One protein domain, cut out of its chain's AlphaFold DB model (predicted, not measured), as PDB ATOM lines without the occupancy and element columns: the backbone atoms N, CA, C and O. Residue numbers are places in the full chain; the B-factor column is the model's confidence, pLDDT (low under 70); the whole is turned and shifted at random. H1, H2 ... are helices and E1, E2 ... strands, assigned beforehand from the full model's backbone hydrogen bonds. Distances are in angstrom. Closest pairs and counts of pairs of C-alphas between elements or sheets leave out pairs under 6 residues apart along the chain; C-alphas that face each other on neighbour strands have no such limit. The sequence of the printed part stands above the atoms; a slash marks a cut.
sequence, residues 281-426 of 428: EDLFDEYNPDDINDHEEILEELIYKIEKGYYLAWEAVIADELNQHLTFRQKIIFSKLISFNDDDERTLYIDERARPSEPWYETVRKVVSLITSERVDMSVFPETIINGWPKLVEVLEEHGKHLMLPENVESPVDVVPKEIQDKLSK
ATOM      1  N   GLU A 281       2.398  26.891 -29.191       89.31
ATOM      2  CA  GLU A 281       3.127  25.979 -28.320       89.31
ATOM      3  C   GLU A 281       3.408  26.684 -26.988       89.31
ATOM      4  O   GLU A 281       4.024  27.756 -26.966       89.31
ATOM      5  N   ASP A 282       2.944  26.104 -25.881       89.25
ATOM      6  CA  ASP A 282       3.340  26.513 -24.535       89.25
ATOM      7  C   ASP A 282       4.494  25.618 -24.064       89.25
ATOM      8  O   ASP A 282       4.415  24.392 -24.137       89.25
ATOM      9  N   LEU A 283       5.577  26.228 -23.565       87.69
ATOM     10  CA  LEU A 283       6.717  25.485 -23.022       87.69
ATOM     11  C   LEU A 283       6.292  24.525 -21.904       87.69
ATOM     12  O   LEU A 283       6.959  23.523 -21.706       87.69
ATOM     13  N   PHE A 284       5.215  24.820 -21.177       87.12
ATOM     14  CA  PHE A 284       4.761  24.044 -20.026       87.12
ATOM     15  C   PHE A 284       3.724  22.961 -20.365       87.12
ATOM     16  O   PHE A 284       3.304  22.252 -19.455       87.12
ATOM     17  N   ASP A 285       3.300  22.805 -21.625       85.81
ATOM     18  CA  ASP A 285       2.249  21.834 -21.984       85.81
ATOM     19  C   ASP A 285       2.701  20.372 -21.818       85.81
ATOM     20  O   ASP A 285       1.892  19.499 -21.488       85.81
ATOM     21  N   GLU A 286       3.992  20.095 -22.020       81.12
ATOM     22  CA  GLU A 286       4.562  18.740 -21.947       81.12
ATOM     23  C   GLU A 286       5.133  18.383 -20.567       81.12
ATOM     24  O   GLU A 286       5.482  17.227 -20.324       81.12
ATOM     25  N   TYR A 287       5.178  19.347 -19.642       85.12
ATOM     26  CA  TYR A 287       5.880  19.223 -18.367       85.12
ATOM     27  C   TYR A 287       4.983  19.572 -17.181       85.12
ATOM     28  O   TYR A 287       4.146  20.469 -17.239       85.12
ATOM     29  N   ASN A 288       5.180  18.897 -16.053       81.69
ATOM     30  CA  ASN A 288       4.496  19.218 -14.815       81.69
ATOM     31  C   ASN A 288       5.314  20.240 -14.000       81.69
ATOM     32  O   ASN A 288       6.300  19.866 -13.366       81.69
ATOM     33  N   PRO A 289       4.885  21.511 -13.892       76.94
ATOM     34  CA  PRO A 289       5.625  22.533 -13.148       76.94
ATOM     35  C   PRO A 289       5.697  22.268 -11.633       76.94
ATOM     36  O   PRO A 289       6.478  22.917 -10.934       76.94
ATOM     37  N   ASP A 290       4.900  21.335 -11.102       79.00
ATOM     38  CA  ASP A 290       4.994  20.885  -9.711       79.00
ATOM     39  C   ASP A 290       5.978  19.707  -9.512       79.00
ATOM     40  O   ASP A 290       6.285  19.377  -8.362       79.00
ATOM     41  N   ASP A 291       6.485  19.077 -10.582       80.00
ATOM     42  CA  ASP A 291       7.516  18.030 -10.514       80.00
ATOM     43  C   ASP A 291       8.917  18.643 -10.648       80.00
ATOM     44  O   ASP A 291       9.233  19.320 -11.620       80.00
ATOM     45  N   ILE A 292       9.780  18.395  -9.661       73.75
ATOM     46  CA  ILE A 292      11.144  18.936  -9.639       73.75
ATOM     47  C   ILE A 292      12.038  18.345 -10.735       73.75
ATOM     48  O   ILE A 292      13.003  18.992 -11.126       73.75
ATOM     49  N   ASN A 293      11.739  17.135 -11.226       74.81
ATOM     50  CA  ASN A 293      12.508  16.532 -12.320       74.81
ATOM     51  C   ASN A 293      12.200  17.226 -13.650       74.81
ATOM     52  O   ASN A 293      13.090  17.400 -14.474       74.81
ATOM     53  N   ASP A 294      10.970  17.709 -13.815       83.56
ATOM     54  CA  ASP A 294      10.560  18.439 -15.012       83.56
ATOM     55  C   ASP A 294      11.147  19.859 -15.042       83.56
ATOM     56  O   ASP A 294      11.239  20.468 -16.101       83.56
ATOM     57  N   HIS A 295      11.601  20.405 -13.904       83.81
ATOM     58  CA  HIS A 295      12.255  21.723 -13.866       83.81
ATOM     59  C   HIS A 295      13.568  21.745 -14.652       83.81
ATOM     60  O   HIS A 295      13.918  22.787 -15.206       83.81
ATOM     61  N   GLU A 296      14.283  20.618 -14.685       81.94
ATOM     62  CA  GLU A 296      15.492  20.439 -15.492       81.94
ATOM     63  C   GLU A 296      15.166  20.470 -16.975       81.94
ATOM     64  O   GLU A 296      15.664  21.341 -17.683       81.94
ATOM     65  N   GLU A 297      14.250  19.610 -17.404       87.25
ATOM     66  CA  GLU A 297      13.826  19.511 -18.799       87.25
ATOM     67  C   GLU A 297      13.243  20.840 -19.315       87.25
ATOM     68  O   GLU A 297      13.597  21.296 -20.398       87.25
ATOM     69  N   ILE A 298      12.427  21.537 -18.511       90.25
ATOM     70  CA  ILE A 298      11.885  22.864 -18.855       90.25
ATOM     71  C   ILE A 298      13.012  23.888 -19.068       90.25
ATOM     72  O   ILE A 298      12.946  24.712 -19.988       90.25
ATOM     73  N   LEU A 299      14.023  23.898 -18.192       89.56
ATOM     74  CA  LEU A 299      15.139  24.838 -18.286       89.56
ATOM     75  C   LEU A 299      16.023  24.525 -19.499       89.56
ATOM     76  O   LEU A 299      16.405  25.449 -20.220       89.56
ATOM     77  N   GLU A 300      16.324  23.248 -19.733       88.88
ATOM     78  CA  GLU A 300      17.091  22.793 -20.893       88.88
ATOM     79  C   GLU A 300      16.360  23.094 -22.205       88.88
ATOM     80  O   GLU A 300      16.975  23.630 -23.127       88.88
ATOM     81  N   GLU A 301      15.047  22.866 -22.276       92.06
ATOM     82  CA  GLU A 301      14.243  23.167 -23.462       92.06
ATOM     83  C   GLU A 301      14.152  24.681 -23.718       92.06
ATOM     84  O   GLU A 301      14.248  25.128 -24.865       92.06
ATOM     85  N   LEU A 302      14.037  25.511 -22.672       93.88
ATOM     86  CA  LEU A 302      14.114  26.970 -22.812       93.88
ATOM     87  C   LEU A 302      15.469  27.404 -23.384       93.88
ATOM     88  O   LEU A 302      15.511  28.206 -24.322       93.88
ATOM     89  N   ILE A 303      16.563  26.888 -22.816       93.44
ATOM     90  CA  ILE A 303      17.928  27.161 -23.277       93.44
ATOM     91  C   ILE A 303      18.065  26.754 -24.744       93.44
ATOM     92  O   ILE A 303      18.471  27.575 -25.566       93.44
ATOM     93  N   TYR A 304      17.648  25.534 -25.086       92.81
ATOM     94  CA  TYR A 304      17.675  25.008 -26.444       92.81
ATOM     95  C   TYR A 304      16.895  25.903 -27.415       92.81
ATOM     96  O   TYR A 304      17.432  26.304 -28.448       92.81
ATOM     97  N   LYS A 305      15.660  26.295 -27.075       93.31
ATOM     98  CA  LYS A 305      14.830  27.183 -27.907       93.31
ATOM     99  C   LYS A 305      15.495  28.544 -28.147       93.31
ATOM    100  O   LYS A 305      15.442  29.059 -29.267       93.31
ATOM    101  N   ILE A 306      16.131  29.139 -27.136       92.25
ATOM    102  CA  ILE A 306      16.847  30.415 -27.302       92.25
ATOM    103  C   ILE A 306      18.112  30.222 -28.157       92.25
ATOM    104  O   ILE A 306      18.301  30.963 -29.122       92.25
ATOM    105  N   GLU A 307      18.941  29.213 -27.862       89.62
ATOM    106  CA  GLU A 307      20.179  28.915 -28.608       89.62
ATOM    107  C   GLU A 307      19.906  28.609 -30.089       89.62
ATOM    108  O   GLU A 307      20.651  29.044 -30.972       89.62
ATOM    109  N   LYS A 308      18.820  27.884 -30.386       87.06
ATOM    110  CA  LYS A 308      18.403  27.551 -31.757       87.06
ATOM    111  C   LYS A 308      17.679  28.678 -32.480       87.06
ATOM    112  O   LYS A 308      17.387  28.536 -33.662       87.06
ATOM    113  N   GLY A 309      17.427  29.806 -31.817       87.81
ATOM    114  CA  GLY A 309      16.777  30.956 -32.436       87.81
ATOM    115  C   GLY A 309      15.281  30.766 -32.692       87.81
ATOM    116  O   GLY A 309      14.721  31.518 -33.483       87.81
ATOM    117  N   TYR A 310      14.620  29.826 -32.005       91.75
ATOM    118  CA  TYR A 310      13.176  29.580 -32.131       91.75
ATOM    119  C   TYR A 310      12.363  30.854 -31.864       91.75
ATOM    120  O   TYR A 310      11.545  31.267 -32.685       91.75
ATOM    121  N   TYR A 311      12.644  31.534 -30.747       93.25
ATOM    122  CA  TYR A 311      11.970  32.791 -30.414       93.25
ATOM    123  C   TYR A 311      12.276  33.896 -31.421       93.25
ATOM    124  O   TYR A 311      11.397  34.677 -31.760       93.25
ATOM    125  N   LEU A 312      13.508  33.947 -31.924       90.00
ATOM    126  CA  LEU A 312      13.948  34.986 -32.845       90.00
ATOM    127  C   LEU A 312      13.299  34.842 -34.227       90.00
ATOM    128  O   LEU A 312      12.890  35.842 -34.813       90.00
ATOM    129  N   ALA A 313      13.167  33.608 -34.722       89.12
ATOM    130  CA  ALA A 313      12.458  33.307 -35.961       89.12
ATOM    131  C   ALA A 313      10.972  33.672 -35.855       89.12
ATOM    132  O   ALA A 313      10.434  34.352 -36.728       89.12
ATOM    133  N   TRP A 314      10.320  33.305 -34.748       91.88
ATOM    134  CA  TRP A 314       8.920  33.657 -34.530       91.88
ATOM    135  C   TRP A 314       8.694  35.151 -34.305       91.88
ATOM    136  O   TRP A 314       7.703  35.682 -34.796       91.88
ATOM    137  N   GLU A 315       9.595  35.857 -33.617       90.69
ATOM    138  CA  GLU A 315       9.532  37.320 -33.529       90.69
ATOM    139  C   GLU A 315       9.650  37.977 -34.905       90.69
ATOM    140  O   GLU A 315       8.936  38.945 -35.156       90.69
ATOM    141  N   ALA A 316      10.499  37.448 -35.795       85.50
ATOM    142  CA  ALA A 316      10.608  37.940 -37.164       85.50
ATOM    143  C   ALA A 316       9.282  37.763 -37.923       85.50
ATOM    144  O   ALA A 316       8.729  38.735 -38.425       85.50
ATOM    145  N   VAL A 317       8.709  36.556 -37.918       86.31
ATOM    146  CA  VAL A 317       7.410  36.290 -38.561       86.31
ATOM    147  C   VAL A 317       6.296  37.172 -37.993       86.31
ATOM    148  O   VAL A 317       5.528  37.760 -38.743       86.31
ATOM    149  N   ILE A 318       6.207  37.308 -36.667       85.00
ATOM    150  CA  ILE A 318       5.174  38.137 -36.028       85.00
ATOM    151  C   ILE A 318       5.359  39.617 -36.383       85.00
ATOM    152  O   ILE A 318       4.372  40.320 -36.595       85.00
ATOM    153  N   ALA A 319       6.601  40.106 -36.416       81.00
ATOM    154  CA  ALA A 319       6.883  41.481 -36.801       81.00
ATOM    155  C   ALA A 319       6.447  41.737 -38.250       81.00
ATOM    156  O   ALA A 319       5.740  42.713 -38.489       81.00
ATOM    157  N   ASP A 320       6.779  40.835 -39.172       79.75
ATOM    158  CA  ASP A 320       6.372  40.914 -40.576       79.75
ATOM    159  C   ASP A 320       4.838  40.898 -40.745       79.75
ATOM    160  O   ASP A 320       4.262  41.837 -41.299       79.75
ATOM    161  N   GLU A 321       4.139  39.940 -40.118       79.50
ATOM    162  CA  GLU A 321       2.666  39.860 -40.124       79.50
ATOM    163  C   GLU A 321       1.994  41.146 -39.609       79.50
ATOM    164  O   GLU A 321       0.912  41.546 -40.056       79.50
ATOM    165  N   LEU A 322       2.614  41.800 -38.623       73.56
ATOM    166  CA  LEU A 322       2.128  43.047 -38.036       73.56
ATOM    167  C   LEU A 322       2.583  44.294 -38.804       73.56
ATOM    168  O   LEU A 322       2.257  45.401 -38.369       73.56
ATOM    169  N   ASN A 323       3.285  44.132 -39.931       68.69
ATOM    170  CA  ASN A 323       3.927  45.204 -40.694       68.69
ATOM    171  C   ASN A 323       4.845  46.074 -39.813       68.69
ATOM    172  O   ASN A 323       4.927  47.296 -39.960       68.69
ATOM    173  N   GLN A 324       5.501  45.443 -38.841       73.38
ATOM    174  CA  GLN A 324       6.481  46.056 -37.961       73.38
ATOM    175  C   GLN A 324       7.884  45.909 -38.541       73.38
ATOM    176  O   GLN A 324       8.208  44.985 -39.278       73.38
ATOM    177  N   HIS A 325       8.754  46.836 -38.159       67.75
ATOM    178  CA  HIS A 325      10.130  46.825 -38.617       67.75
ATOM    179  C   HIS A 325      10.937  45.694 -37.961       67.75
ATOM    180  O   HIS A 325      11.112  45.678 -36.743       67.75
ATOM    181  N   LEU A 326      11.505  44.817 -38.785       72.44
ATOM    182  CA  LEU A 326      12.394  43.733 -38.368       72.44
ATOM    183  C   LEU A 326      13.755  44.268 -37.898       72.44
ATOM    184  O   LEU A 326      14.332  45.167 -38.513       72.44
ATOM    185  N   THR A 327      14.316  43.704 -36.832       73.50
ATOM    186  CA  THR A 327      15.728  43.922 -36.491       73.50
ATOM    187  C   THR A 327      16.641  43.313 -37.556       73.50
ATOM    188  O   THR A 327      16.230  42.504 -38.388       73.50
ATOM    189  N   PHE A 328      17.917  43.689 -37.530       70.62
ATOM    190  CA  PHE A 328      18.911  43.189 -38.478       70.62
ATOM    191  C   PHE A 328      19.000  41.666 -38.467       70.62
ATOM    192  O   PHE A 328      18.925  41.023 -39.515       70.62
ATOM    193  N   ARG A 329      19.091  41.075 -37.275       75.38
ATOM    194  CA  ARG A 329      19.131  39.625 -37.153       75.38
ATOM    195  C   ARG A 329      17.815  38.960 -37.557       75.38
ATOM    196  O   ARG A 329      17.864  37.879 -38.138       75.38
ATOM    197  N   GLN A 330      16.675  39.600 -37.293       78.88
ATOM    198  CA  GLN A 330      15.370  39.102 -37.730       78.88
ATOM    199  C   GLN A 330      15.272  39.053 -39.259       78.88
ATOM    200  O   GLN A 330      14.855  38.024 -39.771       78.88
ATOM    201  N   LYS A 331      15.744  40.075 -39.990       71.88
ATOM    202  CA  LYS A 331      15.772  40.058 -41.468       71.88
ATOM    203  C   LYS A 331      16.604  38.905 -42.028       71.88
ATOM    204  O   LYS A 331      16.133  38.190 -42.899       71.88
ATOM    205  N   ILE A 332      17.799  38.671 -41.473       70.12
ATOM    206  CA  ILE A 332      18.674  37.554 -41.885       70.12
ATOM    207  C   ILE A 332      18.010  36.192 -41.676       70.12
ATOM    208  O   ILE A 332      18.280  35.249 -42.415       70.12
ATOM    209  N   ILE A 333      17.243  36.040 -40.597       74.75
ATOM    210  CA  ILE A 333      16.551  34.782 -40.319       74.75
ATOM    211  C   ILE A 333      15.341  34.654 -41.229       74.75
ATOM    212  O   ILE A 333      15.172  33.606 -41.836       74.75
ATOM    213  N   PHE A 334      14.562  35.724 -41.365       75.06
ATOM    214  CA  PHE A 334      13.376  35.766 -42.203       75.06
ATOM    215  C   PHE A 334      13.695  35.443 -43.667       75.06
ATOM    216  O   PHE A 334      13.036  34.585 -44.236       75.06
ATOM    217  N   SER A 335      14.771  36.000 -44.237       67.62
ATOM    218  CA  SER A 335      15.193  35.697 -45.616       67.62
ATOM    219  C   SER A 335      15.631  34.244 -45.838       67.62
ATOM    220  O   SER A 335      15.714  33.785 -46.972       67.62
ATOM    221  N   LYS A 336      15.921  33.501 -44.763       72.25
ATOM    222  CA  LYS A 336      16.263  32.072 -44.816       72.25
ATOM    223  C   LYS A 336      15.062  31.163 -44.595       72.25
ATOM    224  O   LYS A 336      15.198  29.953 -44.779       72.25
ATOM    225  N   LEU A 337      13.928  31.704 -44.152       77.62
ATOM    226  CA  LEU A 337      12.710  30.926 -43.995       77.62
ATOM    227  C   LEU A 337      12.138  30.664 -45.387       77.62
ATOM    228  O   LEU A 337      11.730  31.582 -46.089       77.62
ATOM    229  N   ILE A 338      12.117  29.394 -45.785       60.88
ATOM    230  CA  ILE A 338      11.421  28.973 -46.997       60.88
ATOM    231  C   ILE A 338       9.927  28.981 -46.668       60.88
ATOM    232  O   ILE A 338       9.471  28.177 -45.850       60.88
ATOM    233  N   SER A 339       9.168  29.888 -47.282       59.72
ATOM    234  CA  SER A 339       7.710  29.768 -47.298       59.72
ATOM    235  C   SER A 339       7.346  28.654 -48.272       59.72
ATOM    236  O   SER A 339       7.607  28.764 -49.464       59.72
ATOM    237  N   PHE A 340       6.773  27.565 -47.760       53.00
ATOM    238  CA  PHE A 340       6.201  26.494 -48.589       53.00
ATOM    239  C   PHE A 340       4.733  26.744 -48.943       53.00
ATOM    240  O   PHE A 340       4.093  25.881 -49.539       53.00
ATOM    241  N   ASN A 341       4.191  27.888 -48.532       54.00
ATOM    242  CA  ASN A 341       2.833  28.273 -48.851       54.00
ATOM    243  C   ASN A 341       2.845  29.177 -50.085       54.00
ATOM    244  O   ASN A 341       3.541  30.196 -50.077       54.00
ATOM    245  N   ASP A 342       2.060  28.802 -51.095       45.47
ATOM    246  CA  ASP A 342       1.743  29.653 -52.240       45.47
ATOM    247  C   ASP A 342       0.997  30.903 -51.737       45.47
ATOM    248  O   ASP A 342       0.079  30.790 -50.922       45.47
ATOM    249  N   ASP A 343       1.464  32.074 -52.171       50.94
ATOM    250  CA  ASP A 343       0.940  33.436 -51.997       50.94
ATOM    251  C   ASP A 343      -0.143  33.671 -50.908       50.94
ATOM    252  O   ASP A 343      -1.307  33.289 -51.031       50.94
ATOM    253  N   ASP A 344       0.243  34.431 -49.872       54.16
ATOM    254  CA  ASP A 344      -0.588  35.036 -48.808       54.16
ATOM    255  C   ASP A 344      -1.042  34.163 -47.611       54.16
ATOM    256  O   ASP A 344      -1.712  34.674 -46.698       54.16
ATOM    257  N   GLU A 345      -0.667  32.883 -47.508       62.72
ATOM    258  CA  GLU A 345      -1.003  32.096 -46.308       62.72
ATOM    259  C   GLU A 345      -0.022  32.317 -45.141       62.72
ATOM    260  O   GLU A 345       1.188  32.124 -45.247       62.72
ATOM    261  N   ARG A 346      -0.573  32.667 -43.970       73.75
ATOM    262  CA  ARG A 346       0.185  32.916 -42.729       73.75
ATOM    263  C   ARG A 346       1.062  31.729 -42.331       73.75
ATOM    264  O   ARG A 346       0.590  30.594 -42.290       73.75
ATOM    265  N   THR A 347       2.282  32.012 -41.879       82.50
ATOM    266  CA  THR A 347       3.197  31.004 -41.327       82.50
ATOM    267  C   THR A 347       2.632  30.392 -40.043       82.50
ATOM    268  O   THR A 347       2.542  31.044 -38.995       82.50
ATOM    269  N   LEU A 348       2.261  29.110 -40.119       84.19
ATOM    270  CA  LEU A 348       1.698  28.353 -38.993       84.19
ATOM    271  C   LEU A 348       2.754  27.577 -38.199       84.19
ATOM    272  O   LEU A 348       2.601  27.415 -36.989       84.19
ATOM    273  N   TYR A 349       3.825  27.137 -38.861       85.88
ATOM    274  CA  TYR A 349       4.900  26.347 -38.263       85.88
ATOM    275  C   TYR A 349       6.261  26.789 -38.804       85.88
ATOM    276  O   TYR A 349       6.381  27.116 -39.983       85.88
ATOM    277  N   ILE A 350       7.284  26.760 -37.951       85.69
ATOM    278  CA  ILE A 350       8.697  26.915 -38.320       85.69
ATOM    279  C   ILE A 350       9.408  25.684 -37.768       85.69
ATOM    280  O   ILE A 350       9.304  25.417 -36.572       85.69
ATOM    281  N   ASP A 351      10.085  24.921 -38.628       84.19
ATOM    282  CA  ASP A 351      10.751  23.664 -38.254       84.19
ATOM    283  C   ASP A 351       9.828  22.709 -37.467       84.19
ATOM    284  O   ASP A 351      10.178  22.219 -36.397       84.19
ATOM    285  N   GLU A 352       8.606  22.495 -37.976       85.81
ATOM    286  CA  GLU A 352       7.547  21.666 -37.357       85.81
ATOM    287  C   GLU A 352       7.035  22.164 -35.991       85.81
ATOM    288  O   GLU A 352       6.143  21.552 -35.404       85.81
ATOM    289  N   ARG A 353       7.538  23.297 -35.492       87.69
ATOM    290  CA  ARG A 353       7.124  23.880 -34.213       87.69
ATOM    291  C   ARG A 353       6.151  25.023 -34.412       87.69
ATOM    292  O   ARG A 353       6.302  25.830 -35.327       87.69
ATOM    293  N   ALA A 354       5.143  25.088 -33.547       90.81
ATOM    294  CA  ALA A 354       4.144  26.146 -33.586       90.81
ATOM    295  C   ALA A 354       4.687  27.434 -32.951       90.81
ATOM    296  O   ALA A 354       5.750  27.451 -32.325       90.81
ATOM    297  N   ARG A 355       3.945  28.531 -33.111       90.44
ATOM    298  CA  ARG A 355       4.284  29.837 -32.535       90.44
ATOM    299  C   ARG A 355       4.312  29.772 -31.007       90.44
ATOM    300  O   ARG A 355       3.412  29.166 -30.436       90.44
ATOM    301  N   PRO A 356       5.241  30.442 -30.312       91.81
ATOM    302  CA  PRO A 356       5.194  30.479 -28.859       91.81
ATOM    303  C   PRO A 356       3.907  31.160 -28.366       91.81
ATOM    304  O   PRO A 356       3.494  32.211 -28.877       91.81
ATOM    305  N   SER A 357       3.280  30.559 -27.353       89.75
ATOM    306  CA  SER A 357       2.059  31.071 -26.711       89.75
ATOM    307  C   SER A 357       2.263  32.416 -26.005       89.75
ATOM    308  O   SER A 357       1.298  33.131 -25.729       89.75
ATOM    309  N   GLU A 358       3.517  32.786 -25.739       89.31
ATOM    310  CA  GLU A 358       3.912  34.026 -25.082       89.31
ATOM    311  C   GLU A 358       5.291  34.528 -25.565       89.31
ATOM    312  O   GLU A 358       6.051  33.779 -26.182       89.31
ATOM    313  N   PRO A 359       5.651  35.800 -25.310       90.19
ATOM    314  CA  PRO A 359       6.983  36.315 -25.619       90.19
ATOM    315  C   PRO A 359       8.079  35.594 -24.825       90.19
ATOM    316  O   PRO A 359       7.886  35.261 -23.656       90.19
ATOM    317  N   TRP A 360       9.279  35.480 -25.405       94.12
ATOM    318  CA  TRP A 360      10.426  34.795 -24.787       94.12
ATOM    319  C   TRP A 360      10.718  35.252 -23.348       94.12
ATOM    320  O   TRP A 360      11.063  34.440 -22.491       94.12
ATOM    321  N   TYR A 361      10.565  36.550 -23.062       92.94
ATOM    322  CA  TYR A 361      10.879  37.118 -21.753       92.94
ATOM    323  C   TYR A 361       9.859  36.726 -20.679       92.94
ATOM    324  O   TYR A 361      10.227  36.651 -19.507       92.94
ATOM    325  N   GLU A 362       8.602  36.455 -21.045       92.69
ATOM    326  CA  GLU A 362       7.611  35.913 -20.109       92.69
ATOM    327  C   GLU A 362       7.911  34.443 -19.808       92.69
ATOM    328  O   GLU A 362       7.934  34.056 -18.636       92.69
ATOM    329  N   THR A 363       8.300  33.661 -20.822       92.62
ATOM    330  CA  THR A 363       8.758  32.282 -20.617       92.62
ATOM    331  C   THR A 363       9.977  32.229 -19.695       92.62
ATOM    332  O   THR A 363       9.974  31.489 -18.712       92.62
ATOM    333  N   VAL A 364      10.993  33.072 -19.932       93.94
ATOM    334  CA  VAL A 364      12.175  33.185 -19.055       93.94
ATOM    335  C   VAL A 364      11.765  33.516 -17.621       93.94
ATOM    336  O   VAL A 364      12.225  32.862 -16.686       93.94
ATOM    337  N   ARG A 365      10.876  34.497 -17.417       92.31
ATOM    338  CA  ARG A 365      10.399  34.873 -16.075       92.31
ATOM    339  C   ARG A 365       9.697  33.719 -15.369       92.31
ATOM    340  O   ARG A 365       9.954  33.504 -14.184       92.31
ATOM    341  N   LYS A 366       8.843  32.970 -16.073       91.19
ATOM    342  CA  LYS A 366       8.142  31.803 -15.520       91.19
ATOM    343  C   LYS A 366       9.118  30.697 -15.128       91.19
ATOM    344  O   LYS A 366       9.080  30.254 -13.982       91.19
ATOM    345  N   VAL A 367      10.032  30.313 -16.021       89.81
ATOM    346  CA  VAL A 367      11.042  29.274 -15.750       89.81
ATOM    347  C   VAL A 367      11.935  29.671 -14.577       89.81
ATOM    348  O   VAL A 367      12.107  28.904 -13.631       89.81
ATOM    349  N   VAL A 368      12.433  30.909 -14.569       89.12
ATOM    350  CA  VAL A 368      13.279  31.412 -13.481       89.12
ATOM    351  C   VAL A 368      12.511  31.481 -12.151       89.12
ATOM    352  O   VAL A 368      13.063  31.171 -11.092       89.12
ATOM    353  N   SER A 369      11.223  31.832 -12.172       86.38
ATOM    354  CA  SER A 369      10.374  31.804 -10.975       86.38
ATOM    355  C   SER A 369      10.140  30.386 -10.446       86.38
ATOM    356  O   SER A 369      10.001  30.218  -9.233       86.38
ATOM    357  N   LEU A 370      10.085  29.374 -11.317       83.44
ATOM    358  CA  LEU A 370       9.916  27.976 -10.914       83.44
ATOM    359  C   LEU A 370      11.155  27.465 -10.183       83.44
ATOM    360  O   LEU A 370      11.047  27.028  -9.036       83.44
ATOM    361  N   ILE A 371      12.339  27.644 -10.775       79.00
ATOM    362  CA  ILE A 371      13.610  27.183 -10.187       79.00
ATOM    363  C   ILE A 371      14.017  27.965  -8.926       79.00
ATOM    364  O   ILE A 371      14.879  27.528  -8.165       79.00
ATOM    365  N   THR A 372      13.400  29.125  -8.671       77.38
ATOM    366  CA  THR A 372      13.635  29.936  -7.462       77.38
ATOM    367  C   THR A 372      12.498  29.894  -6.442       77.38
ATOM    368  O   THR A 372      12.585  30.576  -5.410       77.38
ATOM    369  N   SER A 373      11.462  29.087  -6.685       71.31
ATOM    370  CA  SER A 373      10.305  28.919  -5.803       71.31
ATOM    371  C   SER A 373      10.703  28.412  -4.411       71.31
ATOM    372  O   SER A 373      11.598  27.584  -4.262       71.31
ATOM    373  N   GLU A 374      10.002  28.865  -3.363       60.91
ATOM    374  CA  GLU A 374      10.209  28.413  -1.971       60.91
ATOM    375  C   GLU A 374       9.949  26.911  -1.766       60.91
ATOM    376  O   GLU A 374      10.321  26.351  -0.736       60.91
ATOM    377  N   ARG A 375       9.302  26.256  -2.737       60.53
ATOM    378  CA  ARG A 375       9.052  24.807  -2.742       60.53
ATOM    379  C   ARG A 375      10.293  23.981  -3.083       60.53
ATOM    380  O   ARG A 375      10.300  22.783  -2.820       60.53
ATOM    381  N   VAL A 376      11.316  24.607  -3.658       59.81
ATOM    382  CA  VAL A 376      12.565  23.949  -4.033       59.81
ATOM    383  C   VAL A 376      13.508  23.995  -2.833       59.81
ATOM    384  O   VAL A 376      13.970  25.064  -2.426       59.81
ATOM    385  N   ASP A 377      13.776  22.834  -2.229       59.31
ATOM    386  CA  ASP A 377      14.779  22.726  -1.168       59.31
ATOM    387  C   ASP A 377      16.176  22.927  -1.764       59.31
ATOM    388  O   ASP A 377      16.774  22.033  -2.364       59.31
ATOM    389  N   MET A 378      16.709  24.127  -1.553       55.28
ATOM    390  CA  MET A 378      18.009  24.560  -2.059       55.28
ATOM    391  C   MET A 378      19.199  23.810  -1.427       55.28
ATOM    392  O   MET A 378      20.344  24.036  -1.809       55.28
ATOM    393  N   SER A 379      18.962  22.925  -0.452       53.88
ATOM    394  CA  SER A 379      19.975  22.030   0.123       53.88
ATOM    395  C   SER A 379      20.064  20.662  -0.569       53.88
ATOM    396  O   SER A 379      20.999  19.905  -0.299       53.88
ATOM    397  N   VAL A 380      19.133  20.360  -1.482       53.25
ATOM    398  CA  VAL A 380      19.027  19.085  -2.221       53.25
ATOM    399  C   VAL A 380      19.285  19.288  -3.721       53.25
ATOM    400  O   VAL A 380      19.015  18.395  -4.514       53.25
ATOM    401  N   PHE A 381      19.801  20.456  -4.129       60.38
ATOM    402  CA  PHE A 381      19.813  20.859  -5.534       60.38
ATOM    403  C   PHE A 381      20.351  19.785  -6.496       60.38
ATOM    404  O   PHE A 381      21.499  19.355  -6.345       60.38
ATOM    405  N   PRO A 382      19.560  19.417  -7.517       57.62
ATOM    406  CA  PRO A 382      20.068  18.794  -8.729       57.62
ATOM    407  C   PRO A 382      21.144  19.696  -9.355       57.62
ATOM    408  O   PRO A 382      21.033  20.926  -9.303       57.62
ATOM    409  N   GLU A 383      22.186  19.104  -9.947       61.25
ATOM    410  CA  GLU A 383      23.274  19.796 -10.673       61.25
ATOM    411  C   GLU A 383      22.752  20.867 -11.662       61.25
ATOM    412  O   GLU A 383      23.420  21.864 -11.939       61.25
ATOM    413  N   THR A 384      21.514  20.691 -12.105       60.53
ATOM    414  CA  THR A 384      20.678  21.529 -12.955       60.53
ATOM    415  C   THR A 384      20.619  23.017 -12.610       60.53
ATOM    416  O   THR A 384      20.759  23.833 -13.506       60.53
ATOM    417  N   ILE A 385      20.406  23.440 -11.356       63.22
ATOM    418  CA  ILE A 385      20.254  24.886 -11.053       63.22
ATOM    419  C   ILE A 385      21.617  25.566 -10.910       63.22
ATOM    420  O   ILE A 385      21.790  26.716 -11.321       63.22
ATOM    421  N   ILE A 386      22.597  24.827 -10.386       67.62
ATOM    422  CA  ILE A 386      23.986  25.277 -10.255       67.62
ATOM    423  C   ILE A 386      24.603  25.493 -11.643       67.62
ATOM    424  O   ILE A 386      25.295  26.486 -11.849       67.62
ATOM    425  N   ASN A 387      24.319  24.610 -12.604       74.69
ATOM    426  CA  ASN A 387      24.858  24.708 -13.964       74.69
ATOM    427  C   ASN A 387      23.931  25.466 -14.928       74.69
ATOM    428  O   ASN A 387      24.401  26.181 -15.812       74.69
ATOM    429  N   GLY A 388      22.619  25.345 -14.748       82.44
ATOM    430  CA  GLY A 388      21.610  25.836 -15.680       82.44
ATOM    431  C   GLY A 388      21.373  27.340 -15.611       82.44
ATOM    432  O   GLY A 388      21.186  27.952 -16.656       82.44
ATOM    433  N   TRP A 389      21.447  27.985 -14.435       86.19
ATOM    434  CA  TRP A 389      21.356  29.453 -14.377       86.19
ATOM    435  C   TRP A 389      22.544  30.148 -15.067       86.19
ATOM    436  O   TRP A 389      22.294  31.000 -15.920       86.19
ATOM    437  N   PRO A 390      23.817  29.793 -14.791       88.38
ATOM    438  CA  PRO A 390      24.950  30.314 -15.555       88.38
ATOM    439  C   PRO A 390      24.806  30.084 -17.054       88.38
ATOM    440  O   PRO A 390      25.073  30.995 -17.834       88.38
ATOM    441  N   LYS A 391      24.350  28.888 -17.448       89.94
ATOM    442  CA  LYS A 391      24.153  28.555 -18.855       89.94
ATOM    443  C   LYS A 391      23.050  29.400 -19.493       89.94
ATOM    444  O   LYS A 391      23.246  29.926 -20.580       89.94
ATOM    445  N   LEU A 392      21.928  29.606 -18.804       91.19
ATOM    446  CA  LEU A 392      20.865  30.493 -19.271       91.19
ATOM    447  C   LEU A 392      21.356  31.940 -19.404       91.19
ATOM    448  O   LEU A 392      21.036  32.590 -20.392       91.19
ATOM    449  N   VAL A 393      22.145  32.447 -18.450       91.44
ATOM    450  CA  VAL A 393      22.740  33.794 -18.536       91.44
ATOM    451  C   VAL A 393      23.656  33.905 -19.753       91.44
ATOM    452  O   VAL A 393      23.487  34.836 -20.534       91.44
ATOM    453  N   GLU A 394      24.563  32.944 -19.954       92.25
ATOM    454  CA  GLU A 394      25.441  32.885 -21.134       92.25
ATOM    455  C   GLU A 394      24.619  32.922 -22.431       92.25
ATOM    456  O   GLU A 394      24.880  33.730 -23.320       92.25
ATOM    457  N   VAL A 395      23.568  32.106 -22.510       93.25
ATOM    458  CA  VAL A 395      22.699  32.008 -23.689       93.25
ATOM    459  C   VAL A 395      21.895  33.287 -23.923       93.25
ATOM    460  O   VAL A 395      21.742  33.722 -25.064       93.25
ATOM    461  N   LEU A 396      21.413  33.938 -22.865       93.06
ATOM    462  CA  LEU A 396      20.733  35.230 -22.963       93.06
ATOM    463  C   LEU A 396      21.682  36.343 -23.424       93.06
ATOM    464  O   LEU A 396      21.292  37.179 -24.238       93.06
ATOM    465  N   GLU A 397      22.925  36.351 -22.948       90.38
ATOM    466  CA  GLU A 397      23.942  37.309 -23.387       90.38
ATOM    467  C   GLU A 397      24.369  37.064 -24.842       90.38
ATOM    468  O   GLU A 397      24.545  38.015 -25.612       90.38
ATOM    469  N   GLU A 398      24.513  35.801 -25.248       87.75
ATOM    470  CA  GLU A 398      24.966  35.441 -26.587       87.75
ATOM    471  C   GLU A 398      23.861  35.592 -27.639       87.75
ATOM    472  O   GLU A 398      24.073  36.270 -28.649       87.75
ATOM    473  N   HIS A 399      22.693  35.000 -27.385       86.88
ATOM    474  CA  HIS A 399      21.590  34.875 -28.340       86.88
ATOM    475  C   HIS A 399      20.446  35.849 -28.050       86.88
ATOM    476  O   HIS A 399      19.862  36.415 -28.977       86.88
ATOM    477  N   GLY A 400      20.156  36.110 -26.772       86.81
ATOM    478  CA  GLY A 400      19.057  36.989 -26.362       86.81
ATOM    479  C   GLY A 400      19.241  38.451 -26.772       86.81
ATOM    480  O   GLY A 400      18.258  39.168 -26.929       86.81
ATOM    481  N   LYS A 401      20.477  38.907 -27.024       82.00
ATOM    482  CA  LYS A 401      20.770  40.286 -27.470       82.00
ATOM    483  C   LYS A 401      20.130  40.657 -28.814       82.00
ATOM    484  O   LYS A 401      20.046  41.841 -29.130       82.00
ATOM    485  N   HIS A 402      19.730  39.652 -29.593       82.88
ATOM    486  CA  HIS A 402      19.063  39.807 -30.883       82.88
ATOM    487  C   HIS A 402      17.531  39.762 -30.783       82.88
ATOM    488  O   HIS A 402      16.860  40.100 -31.756       82.88
ATOM    489  N   LEU A 403      16.989  39.344 -29.634       86.38
ATOM    490  CA  LEU A 403      15.553  39.325 -29.365       86.38
ATOM    491  C   LEU A 403      15.060  40.722 -28.989       86.38
ATOM    492  O   LEU A 403      15.805  41.541 -28.434       86.38
ATOM    493  N   MET A 404      13.779  40.983 -29.238       84.94
ATOM    494  CA  MET A 404      13.168  42.243 -28.836       84.94
ATOM    495  C   MET A 404      13.073  42.337 -27.311       84.94
ATOM    496  O   MET A 404      12.450  41.514 -26.636       84.94
ATOM    497  N   LEU A 405      13.692  43.382 -26.759       85.31
ATOM    498  CA  LEU A 405      13.639  43.667 -25.328       85.31
ATOM    499  C   LEU A 405      12.317  44.360 -24.958       85.31
ATOM    500  O   LEU A 405      11.903  45.294 -25.653       85.31
ATOM    501  N   PRO A 406      11.680  43.982 -23.833       85.44
ATOM    502  CA  PRO A 406      10.515  44.699 -23.327       85.44
ATOM    503  C   PRO A 406      10.867  46.138 -22.910       85.44
ATOM    504  O   PRO A 406      12.031  46.490 -22.688       85.44
ATOM    505  N   GLU A 407       9.853  47.003 -22.797       76.31
ATOM    506  CA  GLU A 407      10.063  48.410 -22.435       76.31
ATOM    507  C   GLU A 407      10.808  48.543 -21.092       76.31
ATOM    508  O   GLU A 407      10.433  47.929 -20.092       76.31
ATOM    509  N   ASN A 408      11.824  49.412 -21.058       81.50
ATOM    510  CA  ASN A 408      12.685  49.699 -19.897       81.50
ATOM    511  C   ASN A 408      13.665  48.584 -19.485       81.50
ATOM    512  O   ASN A 408      14.239  48.660 -18.402       81.50
ATOM    513  N   VAL A 409      13.887  47.580 -20.334       87.00
ATOM    514  CA  VAL A 409      14.918  46.552 -20.123       87.00
ATOM    515  C   VAL A 409      16.126  46.853 -21.006       87.00
ATOM    516  O   VAL A 409      15.969  47.038 -22.208       87.00
ATOM    517  N   GLU A 410      17.329  46.951 -20.439       85.50
ATOM    518  CA  GLU A 410      18.543  47.324 -21.189       85.50
ATOM    519  C   GLU A 410      19.317  46.113 -21.724       85.50
ATOM    520  O   GLU A 410      19.877  46.191 -22.815       85.50
ATOM    521  N   SER A 411      19.296  44.993 -20.999       89.25
ATOM    522  CA  SER A 411      19.947  43.736 -21.377       89.25
ATOM    523  C   SER A 411      18.960  42.559 -21.361       89.25
ATOM    524  O   SER A 411      18.038  42.559 -20.545       89.25
ATOM    525  N   PRO A 412      19.153  41.510 -22.182       91.31
ATOM    526  CA  PRO A 412      18.331  40.299 -22.133       91.31
ATOM    527  C   PRO A 412      18.256  39.660 -20.744       91.31
ATOM    528  O   PRO A 412      17.217  39.130 -20.370       91.31
ATOM    529  N   VAL A 413      19.324  39.749 -19.949       92.62
ATOM    530  CA  VAL A 413      19.362  39.210 -18.579       92.62
ATOM    531  C   VAL A 413      18.479  40.025 -17.621       92.62
ATOM    532  O   VAL A 413      17.918  39.480 -16.669       92.62
ATOM    533  N   ASP A 414      18.274  41.317 -17.897       92.38
ATOM    534  CA  ASP A 414      17.484  42.227 -17.056       92.38
ATOM    535  C   ASP A 414      15.971  41.961 -17.134       92.38
ATOM    536  O   ASP A 414      15.195  42.562 -16.388       92.38
ATOM    537  N   VAL A 415      15.521  41.033 -17.989       92.19
ATOM    538  CA  VAL A 415      14.130  40.551 -17.950       92.19
ATOM    539  C   VAL A 415      13.818  39.802 -16.655       92.19
ATOM    540  O   VAL A 415      12.651  39.739 -16.258       92.19
ATOM    541  N   VAL A 416      14.851  39.262 -15.998       91.12
ATOM    542  CA  VAL A 416      14.773  38.636 -14.680       91.12
ATOM    543  C   VAL A 416      14.937  39.715 -13.603       91.12
ATOM    544  O   VAL A 416      15.966  40.393 -13.591       91.12
ATOM    545  N   PRO A 417      13.986  39.863 -12.659       88.56
ATOM    546  CA  PRO A 417      14.085  40.831 -11.566       88.56
ATOM    547  C   PRO A 417      15.385  40.708 -10.765       88.56
ATOM    548  O   PRO A 417      15.853  39.600 -10.479       88.56
ATOM    549  N   LYS A 418      15.946  41.850 -10.347       86.38
ATOM    550  CA  LYS A 418      17.264  41.896  -9.699       86.38
ATOM    551  C   LYS A 418      17.315  41.087  -8.408       86.38
ATOM    552  O   LYS A 418      18.318  40.435  -8.135       86.38
ATOM    553  N   GLU A 419      16.220  41.056  -7.655       85.12
ATOM    554  CA  GLU A 419      16.106  40.268  -6.428       85.12
ATOM    555  C   GLU A 419      16.282  38.766  -6.687       85.12
ATOM    556  O   GLU A 419      16.849  38.053  -5.857       85.12
ATOM    557  N   ILE A 420      15.807  38.285  -7.842       84.25
ATOM    558  CA  ILE A 420      15.908  36.881  -8.239       84.25
ATOM    559  C   ILE A 420      17.315  36.574  -8.755       84.25
ATOM    560  O   ILE A 420      17.894  35.565  -8.352       84.25
ATOM    561  N   GLN A 421      17.901  37.472  -9.554       84.00
ATOM    562  CA  GLN A 421      19.305  37.358  -9.967       84.00
ATOM    563  C   GLN A 421      20.231  37.265  -8.744       84.00
ATOM    564  O   GLN A 421      21.019  36.331  -8.633       84.00
ATOM    565  N   ASP A 422      20.080  38.175  -7.775       83.69
ATOM    566  CA  ASP A 422      20.884  38.203  -6.547       83.69
ATOM    567  C   ASP A 422      20.662  36.962  -5.673       83.69
ATOM    568  O   ASP A 422      21.547  36.569  -4.909       83.69
ATOM    569  N   LYS A 423      19.472  36.349  -5.737       80.75
ATOM    570  CA  LYS A 423      19.206  35.064  -5.083       80.75
ATOM    571  C   LYS A 423      20.011  33.965  -5.765       80.75
ATOM    572  O   LYS A 423      20.737  33.274  -5.066       80.75
ATOM    573  N   LEU A 424      19.931  33.840  -7.088       78.56
ATOM    574  CA  LEU A 424      20.620  32.804  -7.864       78.56
ATOM    575  C   LEU A 424      22.148  32.931  -7.794       78.56
ATOM    576  O   LEU A 424      22.836  31.934  -7.593       78.56
ATOM    577  N   SER A 425      22.684  34.153  -7.825       76.12
ATOM    578  CA  SER A 425      24.126  34.410  -7.699       76.12
ATOM    579  C   SER A 425      24.727  34.025  -6.344       76.12
ATOM    580  O   SER A 425      25.943  33.963  -6.235       76.12
ATOM    581  N   LYS A 426      23.924  33.777  -5.298       71.12
ATOM    582  CA  LYS A 426      24.428  33.288  -3.997       71.12
ATOM    583  C   LYS A 426      24.745  31.790  -3.991       71.12
ATOM    584  O   LYS A 426      25.331  31.320  -3.019       71.12
TER     585      LYS A 426
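AT A GLANCE: This is residues 281 to 426 of the 428 residues of an uncharacterized protein of Candidatus Magnetomorum sp. HK-1 (UniProt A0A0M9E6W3). Three helices, H1, H4 and H5, lie side by side as a triangle and make the body, with the short helices H6 and H7 over the side between H4 and H5, away from H1. At one end of the long axis H2 and H3 cross at about a right angle as a small head, and residues 340 to 345 stick out there. The printed part has 146 residues with seven named helices and one named strand, in the order H1, H2, H3, E1, H4, H5, H6, H7; the class is mostly helix. It is compact, with a radius of gyration of the C-alphas of 16.4 A, but elongated, spanning 56 by 32 by 20 A.

HOW THE PARTS SIT: H1, residues 294 to 307, touches H4, residues 360 to 371, at a shallow tilt of 28 degrees, opposite ways; their closest C-alphas are those of Leu 299 and Val 367, 6.5 A. H1 also touches H5, residues 383 to 398, at a shallow tilt of 19 degrees, the same way, with the C-alphas of Glu 296 and Thr 384 closest at 5.9 A. H4 and H5 are close but not clearly touching, with C-alphas 371 and 385 closest at 7.1 A. Residues 312 to 317 of H2, residues 310 to 321, touch H3, residues 328 to 334, about perpendicular at 88 degrees; the closest C-alphas are those of Ala 316 and Gln 330, 4.9 A. E1, residues 353 to 356, pairs with no named strand; residues 349 to 350 pair antiparallel with its residues 353 to 354. H6, residues 412 to 415, touches H5, with C-alphas 396 and 412 closest at 5.7 A, and only just touches H4, with 3 pairs of C-alphas within 8 A, the closest being 361 and 415 at 6.1 A. H7, residues 418 to 424, touches no helix but is near H4 and H5; C-alphas 389 and 424 are the closest of H5 and H7, 7.4 A. Every O i to N i+4 pair is within hydrogen-bond range in H1, H2, H3, H4 and H7; in H5 11 of 12 are, and H6 is too short for such a pair.

IN THESE COORDINATES: H1 begins at C-alpha 294 (10.560, 18.439, -15.012) and is 19.7 A long. H2 measures 16.7 A, H4 16.8 A and H5 22.4 A. H7 ends at C-alpha 424 (20.620, 32.804, -7.864).

THE WHOLE: The farthest C-alphas, Asp 343 and Ser 379, are 56.6 A apart. The printed part has no cut. The links H3 to E1, H4 to H5 and H5 to H6 are long. Mean pLDDT of the printed part is 80.8; 24 residues are under 70, among them 338 to 345 and 374 to 386.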